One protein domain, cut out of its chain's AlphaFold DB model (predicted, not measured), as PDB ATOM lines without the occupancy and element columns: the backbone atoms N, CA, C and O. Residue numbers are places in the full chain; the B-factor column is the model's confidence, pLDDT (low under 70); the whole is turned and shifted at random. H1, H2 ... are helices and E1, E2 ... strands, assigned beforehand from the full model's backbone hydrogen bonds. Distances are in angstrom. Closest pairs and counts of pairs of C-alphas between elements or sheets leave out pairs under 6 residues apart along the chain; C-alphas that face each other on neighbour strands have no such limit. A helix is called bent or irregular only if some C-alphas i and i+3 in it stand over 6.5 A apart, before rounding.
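What this domain is: This is residues 30 to 77 and 180 to 299 of the 299 residues of an uncharacterized protein of Sphingosinicella sp. BN140058 (UniProt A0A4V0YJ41). Two small sheets, E1 E3 E7 and E2 E6 E5 E4, meet where their edge strands E1 and E2 come close, and the short helix H2 packs over E1 near this meeting place. The long, bent hairpin E5 and E6 makes most of the second sheet; H3 lies toward one end of the model and H6 toward the opposite end, where residues 293 to 299 stick out. The 168 printed residues include six named helices and seven named strands, in the order H1 E1 E2 H2 E3 E4 H3 E5 E6 H4 E7 H5 H6, and the class is mixed, helices and strands. The sheet E1, E3, E7 is antiparallel and the sheet E2, E6, E5, E4 is mixed. The whole is compact, with a radius of gyration of the C-alphas of 16.3 A, and spans 51 by 37 by 29 A.

Where its parts are: Find C-alpha 33 at (42.501, -27.521, 56.169), where H1, residues 33 to 39, begins; it is neither bent nor irregular, but only just: C-alphas 36 and 39 are 6.3 A apart. E1, residues 40 to 45, follows over 16.6 A, then E2, residues 62 to 64, and H2, residues 68 to 73. Past the cut, look for E3, residues 181 to 187, 19.6 A long, E4, residues 194 to 196, and H3, residues 213 to 222, 14.2 A long. E5, residues 227 to 236, starts at C-alpha 227, (39.206, -28.997, 31.994), and covers 26.2 A; E6, residues 240 to 249, covers 26.8 A. Then come H4, residues 251 to 254, E7, residues 259 to 264 and 15.4 A long, and H5, residues 269 to 274. H6, residues 282 to 297, runs 23.8 A to C-alpha 297 at (59.173, -20.357, 64.239).

How they stand to each other: Begin at E1, antiparallel to E3, with N 43 and O 184 2.9 A apart, within hydrogen-bond range. On the other side of E3 is E7, antiparallel too, with N 183 and O 262 at 2.9 A. H1 is only just on this sheet, with 5 pairs of C-alphas within 10 A, and only grazes it. H2 and H6 with this sheet make two layers, helices on one face of a sheet. H2 lies over E1 at a height of 7.5 A over the sheet, and runs along the strands, at 16 degrees to E1 on the local plane. The closest C-alphas of E1 and E2 are those of His 43 and Thr 64, 4.9 A apart. In the other sheet, E2 is antiparallel to E6, with N 64 and O 247 at 2.8 A. E6 and E5 form a hairpin, with N 230 and O 246 at 2.9 A; E5 bends by 57 degrees at residue 231 and E6 by 53 degrees at residue 243. E4 is parallel to E5, with N 229 and O 195 at 2.8 A. E4, H3 and E5 form a strand-helix-strand unit, two parallel neighbour strands with a helix between, and its crossover is right-handed. H3, H4 and H5 only graze this sheet, while H2 is on it at a height of 7.1 A, over none of its strands. H2 and H5 touch at a steep tilt of 58 degrees, opposite ways; their closest C-alphas, those of Cys 69 and Pro 269, are 5.3 A apart. H6 touches H1 with residues 284 to 288 alone, about perpendicular at 90 degrees, the C-alphas of Pro 33 and Asp 285 being closest at 5.7 A. H3 and H6 are apart. Each O i to N i+4 pair is within hydrogen-bond range in H2, H3 and H5; H6 has 6 of 12, H1 has 0 of 3 but 3 of 4 O i to N i+3 pairs, and H4 is too short for an i+4 pair.

The domain as a whole: The two C-alphas farthest apart, those of Ser 206 and Ala 299, are 54.7 A apart. Residues 78 to 179 are not printed, and C-alphas 77 and 180 are 8.7 A apart across the cut. Of the links that are printed whole, E1 to E2 and E4 to H3 are long, with 16 residues each. The mean pLDDT of the printed part is 85.9; it is under 70 at residue 50 and residues 201 to 207, 275 to 278 and 293 to 299, the last of these being the chain's last residue.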
ATOM      1  N   ALA A  30      46.164 -20.743  54.529       93.75
ATOM      2  CA  ALA A  30      44.812 -21.205  54.804       93.75
ATOM      3  C   ALA A  30      44.540 -21.282  56.321       93.75
ATOM      4  O   ALA A  30      45.295 -21.944  57.033       93.75
ATOM      5  N   PRO A  31      43.448 -20.674  56.830       92.44
ATOM      6  CA  PRO A  31      43.130 -20.657  58.264       92.44
ATOM      7  C   PRO A  31      42.756 -22.032  58.837       92.44
ATOM      8  O   PRO A  31      42.821 -22.233  60.047       92.44
ATOM      9  N   ASP A  32      42.354 -22.963  57.975       91.94
ATOM     10  CA  ASP A  32      41.995 -24.336  58.306       91.94
ATOM     11  C   ASP A  32      42.230 -25.248  57.083       91.94
ATOM     12  O   ASP A  32      42.352 -24.745  55.956       91.94
ATOM     13  N   PRO A  33      42.281 -26.583  57.270       91.81
ATOM     14  CA  PRO A  33      42.501 -27.521  56.169       91.81
ATOM     15  C   PRO A  33      41.475 -27.381  55.043       91.81
ATOM     16  O   PRO A  33      41.821 -27.465  53.867       91.81
ATOM     17  N   ARG A  34      40.206 -27.117  55.374       92.31
ATOM     18  CA  ARG A  34      39.143 -27.007  54.371       92.31
ATOM     19  C   ARG A  34      39.364 -25.823  53.433       92.31
ATOM     20  O   ARG A  34      39.184 -25.963  52.227       92.31
ATOM     21  N   SER A  35      39.781 -24.684  53.968       92.56
ATOM     22  CA  SER A  35      40.083 -23.472  53.203       92.56
ATOM     23  C   SER A  35      41.302 -23.649  52.288       92.56
ATOM     24  O   SER A  35      41.405 -22.980  51.262       92.56
ATOM     25  N   ALA A  36      42.217 -24.575  52.605       93.62
ATOM     26  CA  ALA A  36      43.337 -24.902  51.721       93.62
ATOM     27  C   ALA A  36      42.867 -25.577  50.418       93.62
ATOM     28  O   ALA A  36      43.498 -25.404  49.373       93.62
ATOM     29  N   CYS A  37      41.741 -26.302  50.448       94.00
ATOM     30  CA  CYS A  37      41.197 -27.009  49.283       94.00
ATOM     31  C   CYS A  37      40.791 -26.070  48.134       94.00
ATOM     32  O   CYS A  37      40.842 -26.486  46.979       94.00
ATOM     33  N   ASP A  38      40.461 -24.802  48.405       92.00
ATOM     34  CA  ASP A  38      39.998 -23.835  47.392       92.00
ATOM     35  C   ASP A  38      41.005 -23.620  46.246       92.00
ATOM     36  O   ASP A  38      40.631 -23.278  45.118       92.00
ATOM     37  N   GLN A  39      42.293 -23.829  46.525       93.69
ATOM     38  CA  GLN A  39      43.392 -23.665  45.569       93.69
ATOM     39  C   GLN A  39      43.966 -25.000  45.085       93.69
ATOM     40  O   GLN A  39      45.021 -25.016  44.447       93.69
ATOM     41  N   LEU A  40      43.292 -26.116  45.369       96.62
ATOM     42  CA  LEU A  40      43.803 -27.459  45.123       96.62
ATOM     43  C   LEU A  40      42.800 -28.323  44.349       96.62
ATOM     44  O   LEU A  40      41.603 -28.051  44.289       96.62
ATOM     45  N   LEU A  41      43.328 -29.370  43.722       96.69
ATOM     46  CA  LEU A  41      42.579 -30.477  43.137       96.69
ATOM     47  C   LEU A  41      43.183 -31.792  43.632       96.69
ATOM     48  O   LEU A  41      44.388 -31.880  43.872       96.69
ATOM     49  N   PHE A  42      42.356 -32.825  43.742       96.19
ATOM     50  CA  PHE A  42      42.715 -34.074  44.405       96.19
ATOM     51  C   PHE A  42      42.452 -35.290  43.520       96.19
ATOM     52  O   PHE A  42      41.419 -35.372  42.861       96.19
ATOM     53  N   HIS A  43      43.362 -36.263  43.517       94.19
ATOM     54  CA  HIS A  43      43.168 -37.560  42.859       94.19
ATOM     55  C   HIS A  43      43.724 -38.683  43.739       94.19
ATOM     56  O   HIS A  43      44.932 -38.746  43.963       94.19
ATOM     57  N   GLY A  44      42.850 -39.549  44.252       92.56
ATOM     58  CA  GLY A  44      43.239 -40.743  45.003       92.56
ATOM     59  C   GLY A  44      43.410 -41.948  44.082       92.56
ATOM     60  O   GLY A  44      42.621 -42.145  43.159       92.56
ATOM     61  N   THR A  45      44.455 -42.744  44.304       89.62
ATOM     62  CA  THR A  45      44.703 -43.972  43.534       89.62
ATOM     63  C   THR A  45      45.623 -44.944  44.280       89.62
ATOM     64  O   THR A  45      46.465 -44.524  45.075       89.62
ATOM     65  N   LEU A  46      45.512 -46.240  43.976       87.25
ATOM     66  CA  LEU A  46      46.504 -47.260  44.355       87.25
ATOM     67  C   LEU A  46      47.674 -47.332  43.356       87.25
ATOM     68  O   LEU A  46      48.699 -47.965  43.617       87.25
ATOM     69  N   GLU A  47      47.547 -46.688  42.195       81.38
ATOM     70  CA  GLU A  47      48.556 -46.739  41.145       81.38
ATOM     71  C   GLU A  47      49.840 -45.997  41.550       81.38
ATOM     72  O   GLU A  47      49.845 -44.974  42.243       81.38
ATOM     73  N   THR A  48      50.975 -46.517  41.079       75.19
ATOM     74  CA  THR A  48      52.261 -45.820  41.169       75.19
ATOM     75  C   THR A  48      52.570 -45.205  39.816       75.19
ATOM     76  O   THR A  48      52.762 -45.926  38.838       75.19
ATOM     77  N   PHE A  49      52.650 -43.877  39.747       71.50
ATOM     78  CA  PHE A  49      53.077 -43.191  38.531       71.50
ATOM     79  C   PHE A  49      54.558 -42.838  38.599       71.50
ATOM     80  O   PHE A  49      55.044 -42.313  39.599       71.50
ATOM     81  N   ALA A  50      55.264 -43.088  37.498       65.81
ATOM     82  CA  ALA A  50      56.590 -42.545  37.260       65.81
ATOM     83  C   ALA A  50      56.492 -41.396  36.245       65.81
ATOM     84  O   ALA A  50      55.963 -41.568  35.143       65.81
ATOM     85  N   GLY A  51      57.035 -40.232  36.604       74.50
ATOM     86  CA  GLY A  51      57.111 -39.067  35.722       74.50
ATOM     87  C   GLY A  51      55.880 -38.146  35.762       74.50
ATOM     88  O   GLY A  51      55.160 -38.106  36.759       74.50
ATOM     89  N   PRO A  52      55.660 -37.338  34.708       77.25
ATOM     90  CA  PRO A  52      54.550 -36.388  34.653       77.25
ATOM     91  C   PRO A  52      53.185 -37.080  34.672       77.25
ATOM     92  O   PRO A  52      53.024 -38.156  34.088       77.25
ATOM     93  N   LEU A  53      52.188 -36.422  35.274       83.88
ATOM     94  CA  LEU A  53      50.797 -36.859  35.200       83.88
ATOM     95  C   LEU A  53      50.320 -36.878  33.746       83.88
ATOM     96  O   LEU A  53      50.616 -35.983  32.953       83.88
ATOM     97  N   LYS A  54      49.563 -37.918  33.397       86.69
ATOM     98  CA  LYS A  54      49.026 -38.117  32.049       86.69
ATOM     99  C   LYS A  54      47.522 -38.287  32.108       86.69
ATOM    100  O   LYS A  54      46.993 -38.910  33.033       86.69
ATOM    101  N   ALA A  55      46.855 -37.779  31.082       86.50
ATOM    102  CA  ALA A  55      45.500 -38.194  30.782       86.50
ATOM    103  C   ALA A  55      45.508 -39.695  30.456       86.50
ATOM    104  O   ALA A  55      46.433 -40.185  29.801       86.50
ATOM    105  N   SER A  56      44.516 -40.426  30.946       80.12
ATOM    106  CA  SER A  56      44.410 -41.877  30.789       80.12
ATOM    107  C   SER A  56      42.960 -42.286  30.555       80.12
ATOM    108  O   SER A  56      42.073 -41.438  30.466       80.12
ATOM    109  N   GLY A  57      42.727 -43.592  30.430       80.00
ATOM    110  CA  GLY A  57      41.396 -44.121  30.167       80.00
ATOM    111  C   GLY A  57      40.931 -43.874  28.733       80.00
ATOM    112  O   GLY A  57      41.651 -43.351  27.878       80.00
ATOM    113  N   TRP A  58      39.705 -44.293  28.466       80.69
ATOM    114  CA  TRP A  58      39.054 -44.179  27.160       80.69
ATOM    115  C   TRP A  58      38.472 -42.770  26.937       80.69
ATOM    116  O   TRP A  58      38.215 -42.365  25.795       80.69
ATOM    117  N   GLU A  59      38.332 -42.008  28.021       84.94
ATOM    118  CA  GLU A  59      37.932 -40.607  28.075       84.94
ATOM    119  C   GLU A  59      39.075 -39.653  27.706       84.94
ATOM    120  O   GLU A  59      38.810 -38.518  27.309       84.94
ATOM    121  N   ALA A  60      40.333 -40.110  27.793       88.50
ATOM    122  CA  ALA A  60      41.536 -39.296  27.605       88.50
ATOM    123  C   ALA A  60      41.568 -38.052  28.519       88.50
ATOM    124  O   ALA A  60      41.962 -36.957  28.101       88.50
ATOM    125  N   LEU A  61      41.191 -38.247  29.784       93.25
ATOM    126  CA  LEU A  61      41.172 -37.244  30.851       93.25
ATOM    127  C   LEU A  61      41.970 -37.737  32.061       93.25
ATOM    128  O   LEU A  61      42.298 -38.918  32.174       93.25
ATOM    129  N   ARG A  62      42.281 -36.834  32.991       93.06
ATOM    130  CA  ARG A  62      42.606 -37.210  34.372       93.06
ATOM    131  C   ARG A  62      41.549 -36.625  35.293       93.06
ATOM    132  O   ARG A  62      41.452 -35.405  35.399       93.06
ATOM    133  N   TRP A  63      40.775 -37.496  35.927       94.06
ATOM    134  CA  TRP A  63      39.750 -37.096  36.883       94.06
ATOM    135  C   TRP A  63      40.372 -36.657  38.203       94.06
ATOM    136  O   TRP A  63      41.264 -37.318  38.736       94.06
ATOM    137  N   THR A  64      39.893 -35.529  38.706       95.19
ATOM    138  CA  THR A  64      40.237 -34.943  39.998       95.19
ATOM    139  C   THR A  64      38.957 -34.473  40.684       95.19
ATOM    140  O   THR A  64      37.944 -34.279  40.020       95.19
ATOM    141  N   CYS A  65      38.988 -34.278  41.995       93.88
ATOM    142  CA  CYS A  65      37.898 -33.689  42.772       93.88
ATOM    143  C   CYS A  65      38.399 -32.427  43.482       93.88
ATOM    144  O   CYS A  65      39.607 -32.230  43.627       93.88
ATOM    145  N   ASP A  66      37.485 -31.577  43.937       92.50
ATOM    146  CA  ASP A  66      37.788 -30.412  44.779       92.50
ATOM    147  C   ASP A  66      37.799 -30.748  46.286       92.50
ATOM    148  O   ASP A  66      38.123 -29.895  47.108       92.50
ATOM    149  N   ASP A  67      37.523 -32.006  46.649       92.50
ATOM    150  CA  ASP A  67      37.498 -32.495  48.028       92.50
ATOM    151  C   ASP A  67      38.416 -33.726  48.208       92.50
ATOM    152  O   ASP A  67      38.254 -34.724  47.490       92.50
ATOM    153  N   PRO A  68      39.368 -33.706  49.163       93.94
ATOM    154  CA  PRO A  68      40.207 -34.863  49.460       93.94
ATOM    155  C   PRO A  68      39.420 -36.054  50.030       93.94
ATOM    156  O   PRO A  68      39.814 -37.184  49.754       93.94
ATOM    157  N   CYS A  69      38.308 -35.852  50.752       92.50
ATOM    158  CA  CYS A  69      37.462 -36.951  51.245       92.50
ATOM    159  C   CYS A  69      36.885 -37.739  50.064       92.50
ATOM    160  O   CYS A  69      36.978 -38.965  50.015       92.50
ATOM    161  N   VAL A  70      36.367 -37.029  49.057       92.19
ATOM    162  CA  VAL A  70      35.859 -37.647  47.826       92.19
ATOM    163  C   VAL A  70      36.994 -38.340  47.073       92.19
ATOM    164  O   VAL A  70      36.876 -39.509  46.711       92.19
ATOM    165  N   ALA A  71      38.134 -37.672  46.882       94.00
ATOM    166  CA  ALA A  71      39.263 -38.267  46.173       94.00
ATOM    167  C   ALA A  71      39.803 -39.538  46.857       94.00
ATOM    168  O   ALA A  71      40.124 -40.502  46.164       94.00
ATOM    169  N   GLN A  72      39.887 -39.564  48.191       93.00
ATOM    170  CA  GLN A  72      40.297 -40.755  48.939       93.00
ATOM    171  C   GLN A  72      39.235 -41.863  48.899       93.00
ATOM    172  O   GLN A  72      39.605 -43.035  48.853       93.00
ATOM    173  N   SER A  73      37.943 -41.527  48.839       90.62
ATOM    174  CA  SER A  73      36.868 -42.524  48.706       90.62
ATOM    175  C   SER A  73      36.920 -43.300  47.384       90.62
ATOM    176  O   SER A  73      36.523 -44.461  47.332       90.62
ATOM    177  N   TYR A  74      37.486 -42.702  46.329       87.19
ATOM    178  CA  TYR A  74      37.753 -43.380  45.056       87.19
ATOM    179  C   TYR A  74      38.967 -44.302  45.073       87.19
ATOM    180  O   TYR A  74      39.107 -45.132  44.174       87.19
ATOM    181  N   CYS A  75      39.868 -44.159  46.048       86.06
ATOM    182  CA  CYS A  75      40.950 -45.114  46.214       86.06
ATOM    183  C   CYS A  75      40.312 -46.454  46.592       86.06
ATOM    184  O   CYS A  75      39.639 -46.492  47.620       86.06
ATOM    185  N   PRO A  76      40.469 -47.538  45.807       75.31
ATOM    186  CA  PRO A  76      39.887 -48.821  46.177       75.31
ATOM    187  C   PRO A  76      40.298 -49.205  47.599       75.31
ATOM    188  O   PRO A  76      41.474 -49.103  47.947       75.31
ATOM    189  N   ASP A  77      39.333 -49.643  48.412       75.75
ATOM    190  CA  ASP A  77      39.611 -50.096  49.780       75.75
ATOM    191  C   ASP A  77      40.572 -51.290  49.772       75.75
ATOM    192  O   ASP A  77      41.447 -51.404  50.627       75.75
ATOM    193  N   PRO A 180      47.347 -49.459  50.913       88.75
ATOM    194  CA  PRO A 180      47.964 -48.145  50.935       88.75
ATOM    195  C   PRO A 180      47.925 -47.523  49.536       88.75
ATOM    196  O   PRO A 180      48.473 -48.059  48.570       88.75
ATOM    197  N   GLY A 181      47.299 -46.358  49.443       90.81
ATOM    198  CA  GLY A 181      47.197 -45.553  48.237       90.81
ATOM    199  C   GLY A 181      48.025 -44.278  48.293       90.81
ATOM    200  O   GLY A 181      48.856 -44.050  49.177       90.81
ATOM    201  N   ARG A 182      47.786 -43.416  47.305       92.38
ATOM    202  CA  ARG A 182      48.374 -42.080  47.207       92.38
ATOM    203  C   ARG A 182      47.313 -41.056  46.858       92.38
ATOM    204  O   ARG A 182      46.507 -41.276  45.956       92.38
ATOM    205  N   LEU A 183      47.377 -39.914  47.531       94.00
ATOM    206  CA  LEU A 183      46.633 -38.723  47.156       94.00
ATOM    207  C   LEU A 183      47.553 -37.807  46.374       94.00
ATOM    208  O   LEU A 183      48.544 -37.310  46.906       94.00
ATOM    209  N   PHE A 184      47.214 -37.580  45.117       94.19
ATOM    210  CA  PHE A 184      47.798 -36.524  44.314       94.19
ATOM    211  C   PHE A 184      47.098 -35.222  44.671       94.19
ATOM    212  O   PHE A 184      45.884 -35.107  44.511       94.19
ATOM    213  N   ILE A 185      47.879 -34.260  45.148       96.00
ATOM    214  CA  ILE A 185      47.449 -32.905  45.472       96.00
ATOM    215  C   ILE A 185      48.013 -32.007  44.383       96.00
ATOM    216  O   ILE A 185      49.228 -31.830  44.287       96.00
ATOM    217  N   LEU A 186      47.143 -31.490  43.529       95.31
ATOM    218  CA  LEU A 186      47.503 -30.636  42.411       95.31
ATOM    219  C   LEU A 186      47.172 -29.191  42.759       95.31
ATOM    220  O   LEU A 186      46.121 -28.911  43.329       95.31
ATOM    221  N   GLU A 187      48.035 -28.267  42.362       94.75
ATOM    222  CA  GLU A 187      47.672 -26.855  42.372       94.75
ATOM    223  C   GLU A 187      46.528 -26.606  41.384       94.75
ATOM    224  O   GLU A 187      46.556 -27.109  40.256       94.75
ATOM    225  N   ARG A 188      45.547 -25.789  41.778       93.75
ATOM    226  CA  ARG A 188      44.497 -25.272  40.900       93.75
ATOM    227  C   ARG A 188      44.874 -23.867  40.413       93.75
ATOM    228  O   ARG A 188      44.719 -22.902  41.162       93.75
ATOM    229  N   PRO A 189      45.315 -23.697  39.153       89.69
ATOM    230  CA  PRO A 189      45.623 -22.373  38.631       89.69
ATOM    231  C   PRO A 189      44.371 -21.494  38.607       89.69
ATOM    232  O   PRO A 189      43.303 -21.933  38.179       89.69
ATOM    233  N   ARG A 190      44.506 -20.222  38.998       87.50
ATOM    234  CA  ARG A 190      43.392 -19.253  38.971       87.50
ATOM    235  C   ARG A 190      42.834 -19.009  37.567       87.50
ATOM    236  O   ARG A 190      41.688 -18.601  37.428       87.50
ATOM    237  N   ASP A 191      43.645 -19.242  36.539       91.25
ATOM    238  CA  ASP A 191      43.291 -19.088  35.127       91.25
ATOM    239  C   ASP A 191      42.779 -20.389  34.478       91.25
ATOM    240  O   ASP A 191      42.615 -20.431  33.259       91.25
ATOM    241  N   LEU A 192      42.547 -21.457  35.255       93.75
ATOM    242  CA  LEU A 192      42.084 -22.742  34.732       93.75
ATOM    243  C   LEU A 192      40.688 -22.601  34.106       93.75
ATOM    244  O   LEU A 192      39.698 -22.363  34.800       93.75
ATOM    245  N   ARG A 193      40.590 -22.785  32.786       96.00
ATOM    246  CA  ARG A 193      39.323 -22.675  32.052       96.00
ATOM    247  C   ARG A 193      38.572 -23.996  32.123       96.00
ATOM    248  O   ARG A 193      38.931 -24.954  31.435       96.00
ATOM    249  N   VAL A 194      37.510 -24.031  32.917       95.75
ATOM    250  CA  VAL A 194      36.682 -25.223  33.128       95.75
ATOM    251  C   VAL A 194      35.371 -25.085  32.361       95.75
ATOM    252  O   VAL A 194      34.665 -24.090  32.520       95.75
ATOM    253  N   PHE A 195      35.053 -26.062  31.511       95.62
ATOM    254  CA  PHE A 195      33.719 -26.172  30.921       95.62
ATOM    255  C   PHE A 195      32.775 -26.827  31.931       95.62
ATOM    256  O   PHE A 195      33.010 -27.965  32.326       95.62
ATOM    257  N   ASP A 196      31.715 -26.127  32.323       93.56
ATOM    258  CA  ASP A 196      30.703 -26.636  33.250       93.56
ATOM    259  C   ASP A 196      29.645 -27.457  32.493       93.56
ATOM    260  O   ASP A 196      28.748 -26.899  31.856       93.56
ATOM    261  N   LEU A 197      29.785 -28.787  32.525       91.56
ATOM    262  CA  LEU A 197      28.751 -29.718  32.066       91.56
ATOM    263  C   LEU A 197      27.798 -30.094  33.211       91.56
ATOM    264  O   LEU A 197      26.619 -30.345  32.945       91.56
ATOM    265  N   ALA A 198      28.280 -30.067  34.456       87.81
ATOM    266  CA  ALA A 198      27.520 -30.375  35.665       87.81
ATOM    267  C   ALA A 198      26.187 -29.617  35.732       87.81
ATOM    268  O   ALA A 198      25.147 -30.226  35.968       87.81
ATOM    269  N   SER A 199      26.188 -28.318  35.422       84.31
ATOM    270  CA  SER A 199      24.992 -27.465  35.471       84.31
ATOM    271  C   SER A 199      24.018 -27.652  34.298       84.31
ATOM    272  O   SER A 199      22.965 -27.012  34.263       84.31
ATOM    273  N   THR A 200      24.356 -28.471  33.297       73.19
ATOM    274  CA  THR A 200      23.616 -28.533  32.019       73.19
ATOM    275  C   THR A 200      22.790 -29.801  31.813       73.19
ATOM    276  O   THR A 200      21.956 -29.835  30.906       73.19
ATOM    277  N   ALA A 201      22.985 -30.830  32.637       63.09
ATOM    278  CA  ALA A 201      22.264 -32.098  32.564       63.09
ATOM    279  C   ALA A 201      22.214 -32.768  33.949       63.09
ATOM    280  O   ALA A 201      22.998 -32.426  34.826       63.09
ATOM    281  N   GLU A 202      21.328 -33.744  34.151       64.31
ATOM    282  CA  GLU A 202      21.382 -34.598  35.348       64.31
ATOM    283  C   GLU A 202      22.668 -35.444  35.305       64.31
ATOM    284  O   GLU A 202      22.977 -36.040  34.276       64.31
ATOM    285  N   GLY A 203      23.466 -35.419  36.376       58.81
ATOM    286  CA  GLY A 203      24.748 -36.137  36.460       58.81
ATOM    287  C   GLY A 203      24.622 -37.616  36.817       58.81
ATOM    288  O   GLY A 203      25.524 -38.400  36.521       58.81
ATOM    289  N   GLY A 204      23.491 -37.980  37.424       62.09
ATOM    290  CA  GLY A 204      23.261 -39.259  38.077       62.09
ATOM    291  C   GLY A 204      22.902 -40.427  37.158       62.09
ATOM    292  O   GLY A 204      23.429 -40.616  36.055       62.09
ATOM    293  N   LEU A 205      22.017 -41.288  37.662       59.34
ATOM    294  CA  LEU A 205      21.754 -42.622  37.117       59.34
ATOM    295  C   LEU A 205      21.235 -42.610  35.672       59.34
ATOM    296  O   LEU A 205      21.460 -43.583  34.944       59.34
ATOM    297  N   SER A 206      20.560 -41.534  35.254       58.78
ATOM    298  CA  SER A 206      19.952 -41.427  33.924       58.78
ATOM    299  C   SER A 206      20.786 -40.623  32.920       58.78
ATOM    300  O   SER A 206      20.634 -40.821  31.712       58.78
ATOM    301  N   GLY A 207      21.708 -39.786  33.403       65.19
ATOM    302  CA  GLY A 207      22.473 -38.839  32.595       65.19
ATOM    303  C   GLY A 207      23.997 -38.947  32.677       65.19
ATOM    304  O   GLY A 207      24.649 -37.987  32.279       65.19
ATOM    305  N   ARG A 208      24.556 -40.089  33.125       79.19
ATOM    306  CA  ARG A 208      26.002 -40.421  33.258       79.19
ATOM    307  C   ARG A 208      26.941 -39.503  32.468       79.19
ATOM    308  O   ARG A 208      27.375 -39.826  31.354       79.19
ATOM    309  N   GLN A 209      27.273 -38.353  33.050       87.44
ATOM    310  CA  GLN A 209      28.020 -37.312  32.344       87.44
ATOM    311  C   GLN A 209      29.433 -37.779  32.002       87.44
ATOM    312  O   GLN A 209      29.926 -37.476  30.917       87.44
ATOM    313  N   TRP A 210      30.025 -38.621  32.856       84.75
ATOM    314  CA  TRP A 210      31.310 -39.285  32.624       84.75
ATOM    315  C   TRP A 210      31.338 -40.137  31.343       84.75
ATOM    316  O   TRP A 210      32.413 -40.380  30.797       84.75
ATOM    317  N   MET A 211      30.180 -40.530  30.787       86.75
ATOM    318  CA  MET A 211      30.116 -41.267  29.520       86.75
ATOM    319  C   MET A 211      30.075 -40.403  28.259       86.75
ATOM    320  O   MET A 211      30.165 -40.933  27.145       86.75
ATOM    321  N   GLN A 212      29.981 -39.079  28.382       88.38
ATOM    322  CA  GLN A 212      29.820 -38.168  27.245       88.38
ATOM    323  C   GLN A 212      31.150 -37.863  26.527       88.38
ATOM    324  O   GLN A 212      31.457 -36.726  26.167       88.38
ATOM    325  N   THR A 213      31.940 -38.897  26.237       89.69
ATOM    326  CA  THR A 213      33.268 -38.762  25.616       89.69
ATOM    327  C   THR A 213      33.326 -38.021  24.281       89.69
ATOM    328  O   THR A 213      34.349 -37.371  24.041       89.69
ATOM    329  N   PRO A 214      32.292 -38.014  23.410       91.31
ATOM    330  CA  PRO A 214      32.305 -37.146  22.233       91.31
ATOM    331  C   PRO A 214      32.429 -35.660  22.595       91.31
ATOM    332  O   PRO A 214      33.156 -34.928  21.917       91.31
ATOM    333  N   ILE A 215      31.792 -35.226  23.688       91.81
ATOM    334  CA  ILE A 215      31.904 -33.854  24.197       91.81
ATOM    335  C   ILE A 215      33.327 -33.605  24.684       91.81
ATOM    336  O   ILE A 215      33.943 -32.621  24.282       91.81
ATOM    337  N   PHE A 216      33.894 -34.526  25.466       93.12
ATOM    338  CA  PHE A 216      35.246 -34.370  26.015       93.12
ATOM    339  C   PHE A 216      36.280 -34.217  24.899       93.12
ATOM    340  O   PHE A 216      37.101 -33.301  24.927       93.12
ATOM    341  N   ARG A 217      36.193 -35.060  23.862       92.06
ATOM    342  CA  ARG A 217      37.073 -34.995  22.686       92.06
ATOM    343  C   ARG A 217      36.919 -33.677  21.929       92.06
ATOM    344  O   ARG A 217      37.923 -33.097  21.521       92.06
ATOM    345  N   SER A 218      35.687 -33.194  21.759       93.75
ATOM    346  CA  SER A 218      35.412 -31.910  21.104       93.75
ATOM    347  C   SER A 218      36.013 -30.734  21.883       93.75
ATOM    348  O   SER A 218      36.717 -29.895  21.311       93.75
ATOM    349  N   LEU A 219      35.820 -30.708  23.204       94.44
ATOM    350  CA  LEU A 219      36.366 -29.674  24.083       94.44
ATOM    351  C   LEU A 219      37.900 -29.705  24.103       94.44
ATOM    352  O   LEU A 219      38.518 -28.656  23.901       94.44
ATOM    353  N   ALA A 220      38.509 -30.888  24.231       92.12
ATOM    354  CA  ALA A 220      39.959 -31.067  24.171       92.12
ATOM    355  C   ALA A 220      40.548 -30.552  22.844       92.12
ATOM    356  O   ALA A 220      41.561 -29.846  22.834       92.12
ATOM    357  N   ALA A 221      39.896 -30.858  21.716       92.12
ATOM    358  CA  ALA A 221      40.329 -30.421  20.390       92.12
ATOM    359  C   ALA A 221      40.223 -28.899  20.199       92.12
ATOM    360  O   ALA A 221      41.049 -28.311  19.500       92.12
ATOM    361  N   SER A 222      39.249 -28.248  20.844       93.62
ATOM    362  CA  SER A 222      39.043 -26.799  20.733       93.62
ATOM    363  C   SER A 222      40.189 -25.963  21.317       93.62
ATOM    364  O   SER A 222      40.338 -24.799  20.948       93.62
ATOM    365  N   ARG A 223      40.966 -26.522  22.263       88.38
ATOM    366  CA  ARG A 223      42.001 -25.826  23.063       88.38
ATOM    367  C   ARG A 223      41.516 -24.565  23.805       88.38
ATOM    368  O   ARG A 223      42.321 -23.806  24.353       88.38
ATOM    369  N   ARG A 224      40.200 -24.338  23.839       94.94
ATOM    370  CA  ARG A 224      39.550 -23.242  24.568       94.94
ATOM    371  C   ARG A 224      39.424 -23.545  26.059       94.94
ATOM    372  O   ARG A 224      39.360 -22.612  26.852       94.94
ATOM    373  N   TRP A 225      39.388 -24.824  26.411       96.38
ATOM    374  CA  TRP A 225      39.159 -25.319  27.760       96.38
ATOM    375  C   TRP A 225      40.352 -26.146  28.224       96.38
ATOM    376  O   TRP A 225      40.965 -26.859  27.427       96.38
ATOM    377  N   ASP A 226      40.666 -26.038  29.509       96.25
ATOM    378  CA  ASP A 226      41.739 -26.774  30.181       96.25
ATOM    379  C   ASP A 226      41.188 -27.994  30.929       96.25
ATOM    380  O   ASP A 226      41.886 -28.997  31.099       96.25
ATOM    381  N   ALA A 227      39.912 -27.929  31.313       96.44
ATOM    382  CA  ALA A 227      39.206 -28.997  31.994       96.44
ATOM    383  C   ALA A 227      37.715 -29.014  31.642       96.44
ATOM    384  O   ALA A 227      37.172 -28.055  31.082       96.44
ATOM    385  N   ILE A 228      37.056 -30.098  32.030       95.44
ATOM    386  CA  ILE A 228      35.603 -30.222  32.094       95.44
ATOM    387  C   ILE A 228      35.188 -30.553  33.523       95.44
ATOM    388  O   ILE A 228      35.865 -31.324  34.193       95.44
ATOM    389  N   GLU A 229      34.081 -29.989  33.978       94.94
ATOM    390  CA  GLU A 229      33.443 -30.343  35.238       94.94
ATOM    391  C   GLU A 229      32.134 -31.081  34.982       94.94
ATOM    392  O   GLU A 229      31.332 -30.654  34.146       94.94
ATOM    393  N   ILE A 230      31.930 -32.172  35.714       92.88
ATOM    394  CA  ILE A 230      30.717 -32.984  35.690       92.88
ATOM    395  C   ILE A 230      30.154 -33.147  37.104       92.88
ATOM    396  O   ILE A 230      30.891 -33.064  38.091       92.88
ATOM    397  N   ALA A 231      28.854 -33.413  37.180       90.25
ATOM    398  CA  ALA A 231      28.240 -34.020  38.351       90.25
ATOM    399  C   ALA A 231      28.430 -35.537  38.234       90.25
ATOM    400  O   ALA A 231      27.996 -36.142  37.249       90.25
ATOM    401  N   ASP A 232      29.136 -36.119  39.196       88.00
ATOM    402  CA  ASP A 232      29.455 -37.543  39.251       88.00
ATOM    403  C   ASP A 232      28.823 -38.181  40.489       88.00
ATOM    404  O   ASP A 232      28.420 -37.481  41.423       88.00
ATOM    405  N   VAL A 233      28.718 -39.507  40.476       86.12
ATOM    406  CA  VAL A 233      28.170 -40.291  41.583       86.12
ATOM    407  C   VAL A 233      29.234 -41.256  42.067       86.12
ATOM    408  O   VAL A 233      29.792 -42.022  41.279       86.12
ATOM    409  N   ASN A 234      29.460 -41.253  43.373       86.25
ATOM    410  CA  ASN A 234      30.253 -42.266  44.045       86.25
ATOM    411  C   ASN A 234      29.395 -43.011  45.079       86.25
ATOM    412  O   ASN A 234      28.301 -42.567  45.431       86.25
ATOM    413  N   ASP A 235      29.882 -44.161  45.529       85.12
ATOM    414  CA  ASP A 235      29.211 -45.038  46.484       85.12
ATOM    415  C   ASP A 235      29.981 -45.079  47.808       85.12
ATOM    416  O   ASP A 235      31.202 -45.233  47.828       85.12
ATOM    417  N   SER A 236      29.259 -44.994  48.924       84.88
ATOM    418  CA  SER A 236      29.778 -45.290  50.266       84.88
ATOM    419  C   SER A 236      28.853 -46.286  50.980       84.88
ATOM    420  O   SER A 236      27.634 -46.224  50.789       84.88
ATOM    421  N   PRO A 237      29.389 -47.214  51.797       80.94
ATOM    422  CA  PRO A 237      28.579 -48.107  52.621       80.94
ATOM    423  C   PRO A 237      27.541 -47.386  53.498       80.94
ATOM    424  O   PRO A 237      26.416 -47.873  53.625       80.94
ATOM    425  N   GLU A 238      27.883 -46.236  54.079       83.31
ATOM    426  CA  GLU A 238      27.009 -45.479  54.980       83.31
ATOM    427  C   GLU A 238      26.119 -44.460  54.256       83.31
ATOM    428  O   GLU A 238      24.972 -44.257  54.662       83.31
ATOM    429  N   LEU A 239      26.621 -43.814  53.198       81.44
ATOM    430  CA  LEU A 239      25.871 -42.801  52.439       81.44
ATOM    431  C   LEU A 239      24.997 -43.390  51.325       81.44
ATOM    432  O   LEU A 239      24.052 -42.737  50.879       81.44
ATOM    433  N   GLY A 240      25.306 -44.600  50.860       85.25
ATOM    434  CA  GLY A 240      24.838 -45.083  49.566       85.25
ATOM    435  C   GLY A 240      25.433 -44.254  48.423       85.25
ATOM    436  O   GLY A 240      26.560 -43.766  48.519       85.25
ATOM    437  N   GLN A 241      24.657 -44.086  47.351       85.44
ATOM    438  CA  GLN A 241      25.022 -43.226  46.226       85.44
ATOM    439  C   GLN A 241      24.965 -41.761  46.633       85.44
ATOM    440  O   GLN A 241      23.919 -41.275  47.073       85.44
ATOM    441  N   PHE A 242      26.060 -41.040  46.424       84.81
ATOM    442  CA  PHE A 242      26.123 -39.607  46.661       84.81
ATOM    443  C   PHE A 242      26.737 -38.869  45.472       84.81
ATOM    444  O   PHE A 242      27.657 -39.350  44.813       84.81
ATOM    445  N   GLU A 243      26.213 -37.674  45.211       85.94
ATOM    446  CA  GLU A 243      26.714 -36.805  44.151       85.94
ATOM    447  C   GLU A 243      27.895 -35.962  44.637       85.94
ATOM    448  O   GLU A 243      27.930 -35.494  45.778       85.94
ATOM    449  N   HIS A 244      28.845 -35.713  43.744       87.69
ATOM    450  CA  HIS A 244      29.901 -34.727  43.945       87.69
ATOM    451  C   HIS A 244      30.365 -34.147  42.605       87.69
ATOM    452  O   HIS A 244      29.983 -34.594  41.521       87.69
ATOM    453  N   ARG A 245      31.219 -33.126  42.677       90.50
ATOM    454  CA  ARG A 245      31.841 -32.527  41.497       90.50
ATOM    455  C   ARG A 245      33.090 -33.310  41.124       90.50
ATOM    456  O   ARG A 245      33.903 -33.647  41.985       90.50
ATOM    457  N   SER A 246      33.245 -33.579  39.836       93.31
ATOM    458  CA  SER A 246      34.442 -34.200  39.274       93.31
ATOM    459  C   SER A 246      34.979 -33.321  38.151       93.31
ATOM    460  O   SER A 246      34.236 -32.863  37.283       93.31
ATOM    461  N   ILE A 247      36.278 -33.045  38.186       95.88
ATOM    462  CA  ILE A 247      36.984 -32.169  37.253       95.88
ATOM    463  C   ILE A 247      37.959 -33.021  36.441       95.88
ATOM    464  O   ILE A 247      38.974 -33.507  36.944       95.88
ATOM    465  N   GLY A 248      37.649 -33.197  35.160       95.94
ATOM    466  CA  GLY A 248      38.458 -33.911  34.184       95.94
ATOM    467  C   GLY A 248      39.447 -32.976  33.502       95.94
ATOM    468  O   GLY A 248      39.062 -32.133  32.691       95.94
ATOM    469  N   LEU A 249      40.732 -33.135  33.798       96.19
ATOM    470  CA  LEU A 249      41.808 -32.324  33.232       96.19
ATOM    471  C   LEU A 249      42.246 -32.866  31.863       96.19
ATOM    472  O   LEU A 249      42.558 -34.055  31.727       96.19
ATOM    473  N   PHE A 250      42.328 -31.991  30.856       95.50
ATOM    474  CA  PHE A 250      42.858 -32.356  29.540       95.50
ATOM    475  C   PHE A 250      44.390 -32.459  29.564       95.50
ATOM    476  O   PHE A 250      45.074 -31.778  30.330       95.50
ATOM    477  N   ALA A 251      44.955 -33.267  28.660       92.94
ATOM    478  CA  ALA A 251      46.400 -33.511  28.602       92.94
ATOM    479  C   ALA A 251      47.278 -32.236  28.568       92.94
ATOM    480  O   ALA A 251      48.257 -32.198  29.313       92.94
ATOM    481  N   PRO A 252      46.963 -31.174  27.791       90.88
ATOM    482  CA  PRO A 252      47.765 -29.948  27.806       90.88
ATOM    483  C   PRO A 252      47.775 -29.234  29.162       90.88
ATOM    484  O   PRO A 252      48.796 -28.665  29.539       90.88
ATOM    485  N   ALA A 253      46.663 -29.281  29.905       92.38
ATOM    486  CA  ALA A 253      46.577 -28.690  31.233       92.38
ATOM    487  C   ALA A 253      47.431 -29.476  32.236       92.38
ATOM    488  O   ALA A 253      48.178 -28.876  32.997       92.38
ATOM    489  N   LEU A 254      47.407 -30.812  32.186       90.75
ATOM    490  CA  LEU A 254      48.201 -31.655  33.088       90.75
ATOM    491  C   LEU A 254      49.708 -31.386  33.009       90.75
ATOM    492  O   LEU A 254      50.390 -31.453  34.026       90.75
ATOM    493  N   LEU A 255      50.223 -31.033  31.828       87.56
ATOM    494  CA  LEU A 255      51.647 -30.737  31.631       87.56
ATOM    495  C   LEU A 255      52.121 -29.465  32.350       87.56
ATOM    496  O   LEU A 255      53.322 -29.312  32.556       87.56
ATOM    497  N   ARG A 256      51.205 -28.559  32.713       86.06
ATOM    498  CA  ARG A 256      51.522 -27.302  33.409       86.06
ATOM    499  C   ARG A 256      51.203 -27.326  34.904       86.06
ATOM    500  O   ARG A 256      51.502 -26.353  35.588       86.06
ATOM    501  N   LEU A 257      50.579 -28.391  35.411       88.44
ATOM    502  CA  LEU A 257      50.205 -28.471  36.821       88.44
ATOM    503  C   LEU A 257      51.370 -28.954  37.680       88.44
ATOM    504  O   LEU A 257      52.040 -29.941  37.367       88.44
ATOM    505  N   ARG A 258      51.561 -28.270  38.807       91.19
ATOM    506  CA  ARG A 258      52.378 -28.760  39.914       91.19
ATOM    507  C   ARG A 258      51.549 -29.739  40.730       91.19
ATOM    508  O   ARG A 258      50.353 -29.529  40.922       91.19
ATOM    509  N   TYR A 259      52.187 -30.803  41.200       92.94
ATOM    510  CA  TYR A 259      51.546 -31.750  42.097       92.94
ATOM    511  C   TYR A 259      52.517 -32.244  43.165       92.94
ATOM    512  O   TYR A 259      53.735 -32.240  42.976       92.94
ATOM    513  N   HIS A 260      51.950 -32.671  44.281       93.12
ATOM    514  CA  HIS A 260      52.618 -33.387  45.356       93.12
ATOM    515  C   HIS A 260      51.831 -34.661  45.666       93.12
ATOM    516  O   HIS A 260      50.661 -34.773  45.294       93.12
ATOM    517  N   THR A 261      52.464 -35.631  46.319       93.00
ATOM    518  CA  THR A 261      51.796 -36.868  46.719       93.00
ATOM    519  C   THR A 261      52.012 -37.156  48.190       93.00
ATOM    520  O   THR A 261      53.134 -37.078  48.684       93.00
ATOM    521  N   ILE A 262      50.935 -37.546  48.868       93.06
ATOM    522  CA  ILE A 262      50.986 -38.077  50.232       93.06
ATOM    523  C   ILE A 262      50.437 -39.509  50.257       93.06
ATOM    524  O   ILE A 262      49.585 -39.844  49.424       93.06
ATOM    525  N   PRO A 263      50.931 -40.378  51.157       93.31
ATOM    526  CA  PRO A 263      50.319 -41.684  51.381       93.31
ATOM    527  C   PRO A 263      48.912 -41.512  51.965       93.31
ATOM    528  O   PRO A 263      48.688 -40.598  52.755       93.31
ATOM    529  N   ILE A 264      47.987 -42.390  51.578       92.44
ATOM    530  CA  ILE A 264      46.602 -42.431  52.077       92.44
ATOM    531  C   ILE A 264      46.117 -43.875  52.183       92.44
ATOM    532  O   ILE A 264      46.751 -44.788  51.654       92.44
ATOM    533  N   VAL A 265      44.951 -44.069  52.779       90.94
ATOM    534  CA  VAL A 265      44.112 -45.260  52.587       90.94
ATOM    535  C   VAL A 265      42.739 -44.829  52.072       90.94
ATOM    536  O   VAL A 265      42.431 -43.638  52.045       90.94
ATOM    537  N   ASN A 266      41.909 -45.782  51.643       89.44
ATOM    538  CA  ASN A 266      40.505 -45.488  51.368       89.44
ATOM    539  C   ASN A 266      39.834 -44.877  52.609       89.44
ATOM    540  O   ASN A 266      39.987 -45.385  53.727       89.44
ATOM    541  N   PHE A 267      39.055 -43.823  52.390       88.12
ATOM    542  CA  PHE A 267      38.363 -43.086  53.438       88.12
ATOM    543  C   PHE A 267      36.877 -42.975  53.106       88.12
ATOM    544  O   PHE A 267      36.529 -42.636  51.974       88.12
ATOM    545  N   ASP A 268      36.013 -43.244  54.088       86.81
ATOM    546  CA  ASP A 268      34.573 -43.104  53.890       86.81
ATOM    547  C   ASP A 268      34.151 -41.628  54.037       86.81
ATOM    548  O   ASP A 268      34.326 -41.037  55.108       86.81
ATOM    549  N   PRO A 269      33.573 -41.004  52.998       85.25
ATOM    550  CA  PRO A 269      33.203 -39.593  53.029       85.25
ATOM    551  C   PRO A 269      32.094 -39.270  54.044       85.25
ATOM    552  O   PRO A 269      31.983 -38.112  54.466       85.25
ATOM    553  N   TRP A 270      31.322 -40.260  54.506       83.19
ATOM    554  CA  TRP A 270      30.361 -40.119  55.604       83.19
ATOM    555  C   TRP A 270      31.000 -39.515  56.850       83.19
ATOM    556  O   TRP A 270      30.389 -38.661  57.501       83.19
ATOM    557  N   ASP A 271      32.241 -39.895  57.165       79.00
ATOM    558  CA  ASP A 271      32.938 -39.403  58.352       79.00
ATOM    559  C   ASP A 271      33.187 -37.889  58.294       79.00
ATOM    560  O   ASP A 271      33.038 -37.214  59.321       79.00
ATOM    561  N   CYS A 272      33.486 -37.352  57.104       77.94
ATOM    562  CA  CYS A 272      33.643 -35.913  56.866       77.94
ATOM    563  C   CYS A 272      32.293 -35.181  56.868       77.94
ATOM    564  O   CYS A 272      32.175 -34.047  57.336       77.94
ATOM    565  N   TRP A 273      31.255 -35.802  56.307       75.56
ATOM    566  CA  TRP A 273      29.982 -35.127  56.042       75.56
ATOM    567  C   TRP A 273      29.024 -35.147  57.235       75.56
ATOM    568  O   TRP A 273      28.276 -34.189  57.440       75.56
ATOM    569  N   ARG A 274      29.087 -36.178  58.086       72.25
ATOM    570  CA  ARG A 274      28.251 -36.295  59.292       72.25
ATOM    571  C   ARG A 274      28.531 -35.197  60.316       72.25
ATOM    572  O   ARG A 274      27.631 -34.798  61.053       72.25
ATOM    573  N   ARG A 275      29.780 -34.740  60.416       59.25
ATOM    574  CA  ARG A 275      30.205 -33.821  61.480       59.25
ATOM    575  C   ARG A 275      29.771 -32.372  61.252       59.25
ATOM    576  O   ARG A 275      29.868 -31.585  62.187       59.25
ATOM    577  N   LEU A 276      29.273 -32.023  60.058       56.47
ATOM    578  CA  LEU A 276      28.934 -30.649  59.639       56.47
ATOM    579  C   LEU A 276      30.079 -29.624  59.817       56.47
ATOM    580  O   LEU A 276      29.886 -28.441  59.543       56.47
ATOM    581  N   ASP A 277      31.271 -30.059  60.229       58.41
ATOM    582  CA  ASP A 277      32.453 -29.232  60.481       58.41
ATOM    583  C   ASP A 277      33.340 -29.097  59.237       58.41
ATOM    584  O   ASP A 277      34.345 -28.392  59.270       58.41
ATOM    585  N   ARG A 278      32.945 -29.724  58.119       58.16
ATOM    586  CA  ARG A 278      33.731 -29.776  56.882       58.16
ATOM    587  C   ARG A 278      35.156 -30.287  57.143       58.16
ATOM    588  O   ARG A 278      36.077 -29.845  56.457       58.16
ATOM    589  N   SER A 279      35.365 -31.209  58.087       71.75
ATOM    590  CA  SER A 279      36.668 -31.867  58.256       71.75
ATOM    591  C   SER A 279      37.126 -32.495  56.940       71.75
ATOM    592  O   SER A 279      36.279 -32.959  56.173       71.75
ATOM    593  N   THR A 280      38.427 -32.477  56.638       88.88
ATOM    594  CA  THR A 280      38.964 -33.169  55.456       88.88
ATOM    595  C   THR A 280      39.310 -34.617  55.826       88.88
ATOM    596  O   THR A 280      38.528 -35.268  56.516       88.88
ATOM    597  N   THR A 281      40.456 -35.138  55.402       91.94
ATOM    598  CA  THR A 281      40.937 -36.470  55.761       91.94
ATOM    599  C   THR A 281      42.125 -36.365  56.722       91.94
ATOM    600  O   THR A 281      42.879 -35.392  56.648       91.94
ATOM    601  N   PRO A 282      42.344 -37.353  57.611       92.25
ATOM    602  CA  PRO A 282      43.424 -37.295  58.598       92.25
ATOM    603  C   PRO A 282      44.810 -37.044  57.992       92.25
ATOM    604  O   PRO A 282      45.612 -36.314  58.573       92.25
ATOM    605  N   GLU A 283      45.104 -37.617  56.823       93.69
ATOM    606  CA  GLU A 283      46.396 -37.440  56.156       93.69
ATOM    607  C   GLU A 283      46.563 -36.030  55.583       93.69
ATOM    608  O   GLU A 283      47.659 -35.469  55.639       93.69
ATOM    609  N   PHE A 284      45.489 -35.436  55.054       94.88
ATOM    610  CA  PHE A 284      45.530 -34.066  54.547       94.88
ATOM    611  C   PHE A 284      45.566 -33.040  55.688       94.88
ATOM    612  O   PHE A 284      46.358 -32.100  55.638       94.88
ATOM    613  N   ASP A 285      44.792 -33.257  56.752       93.38
ATOM    614  CA  ASP A 285      44.824 -32.426  57.959       93.38
ATOM    615  C   ASP A 285      46.222 -32.441  58.606       93.38
ATOM    616  O   ASP A 285      46.728 -31.398  59.026       93.38
ATOM    617  N   ALA A 286      46.889 -33.601  58.637       93.06
ATOM    618  CA  ALA A 286      48.262 -33.723  59.129       93.06
ATOM    619  C   ALA A 286      49.273 -32.953  58.261       93.06
ATOM    620  O   ALA A 286      50.182 -32.320  58.802       93.06
ATOM    621  N   LEU A 287      49.107 -32.972  56.932       94.44
ATOM    622  CA  LEU A 287      49.913 -32.171  56.004       94.44
ATOM    623  C   LEU A 287      49.699 -30.667  56.218       94.44
ATOM    624  O   LEU A 287      50.662 -29.902  56.237       94.44
ATOM    625  N   TRP A 288      48.452 -30.228  56.384       94.44
ATOM    626  CA  TRP A 288      48.162 -28.826  56.675       94.44
ATOM    627  C   TRP A 288      48.807 -28.400  58.000       94.44
ATOM    628  O   TRP A 288      49.484 -27.373  58.049       94.44
ATOM    629  N   ALA A 289      48.660 -29.218  59.049       92.88
ATOM    630  CA  ALA A 289      49.195 -28.938  60.378       92.88
ATOM    631  C   ALA A 289      50.728 -28.843  60.394       92.88
ATOM    632  O   ALA A 289      51.271 -27.982  61.090       92.88
ATOM    633  N   SER A 290      51.438 -29.670  59.617       92.44
ATOM    634  CA  SER A 290      52.905 -29.601  59.544       92.44
ATOM    635  C   SER A 290      53.406 -28.277  58.960       92.44
ATOM    636  O   SER A 290      54.445 -27.781  59.391       92.44
ATOM    637  N   CYS A 291      52.633 -27.652  58.067       92.56
ATOM    638  CA  CYS A 291      52.965 -26.360  57.459       92.56
ATOM    639  C   CYS A 291      52.678 -25.156  58.383       92.56
ATOM    640  O   CYS A 291      53.197 -24.065  58.148       92.56
ATOM    641  N   GLN A 292      51.884 -25.333  59.449       87.69
ATOM    642  CA  GLN A 292      51.601 -24.267  60.426       87.69
ATOM    643  C   GLN A 292      52.735 -24.079  61.447       87.69
ATOM    644  O   GLN A 292      52.902 -23.008  62.030       87.69
ATOM    645  N   VAL A 293      53.519 -25.130  61.703       68.44
ATOM    646  CA  VAL A 293      54.582 -25.105  62.723       68.44
ATOM    647  C   VAL A 293      55.793 -24.294  62.247       68.44
ATOM    648  O   VAL A 293      56.436 -23.620  63.051       68.44
ATOM    649  N   GLU A 294      56.078 -24.291  60.944       57.56
ATOM    650  CA  GLU A 294      57.189 -23.525  60.361       57.56
ATOM    651  C   GLU A 294      56.928 -22.012  60.347       57.56
ATOM    652  O   GLU A 294      57.849 -21.222  60.558       57.56
ATOM    653  N   THR A 295      55.671 -21.588  60.203       51.75
ATOM    654  CA  THR A 295      55.286 -20.169  60.257       51.75
ATOM    655  C   THR A 295      55.390 -19.587  61.668       51.75
ATOM    656  O   THR A 295      55.718 -18.413  61.818       51.75
ATOM    657  N   ALA A 296      55.190 -20.403  62.709       48.19
ATOM    658  CA  ALA A 296      55.313 -19.981  64.107       48.19
ATOM    659  C   ALA A 296      56.770 -19.841  64.596       48.19
ATOM    660  O   ALA A 296      57.009 -19.163  65.592       48.19
ATOM    661  N   LEU A 297      57.739 -20.471  63.922       45.75
ATOM    662  CA  LEU A 297      59.173 -20.357  64.239       45.75
ATOM    663  C   LEU A 297      59.880 -19.241  63.450       45.75
ATOM    664  O   LEU A 297      61.005 -18.873  63.790       45.75
ATOM    665  N   ALA A 298      59.237 -18.717  62.404       46.41
ATOM    666  CA  ALA A 298      59.739 -17.620  61.575       46.41
ATOM    667  C   ALA A 298      59.182 -16.232  61.967       46.41
ATOM    668  O   ALA A 298      59.613 -15.232  61.386       46.41
ATOM    669  N   ALA A 299      58.242 -16.172  62.918       43.41
ATOM    670  CA  ALA A 299      57.627 -14.954  63.462       43.41
ATOM    671  C   ALA A 299      58.221 -14.578  64.830       43.41
ATOM    672  O   ALA A 299      58.359 -13.359  65.086       43.41
TER     673      ALA A 299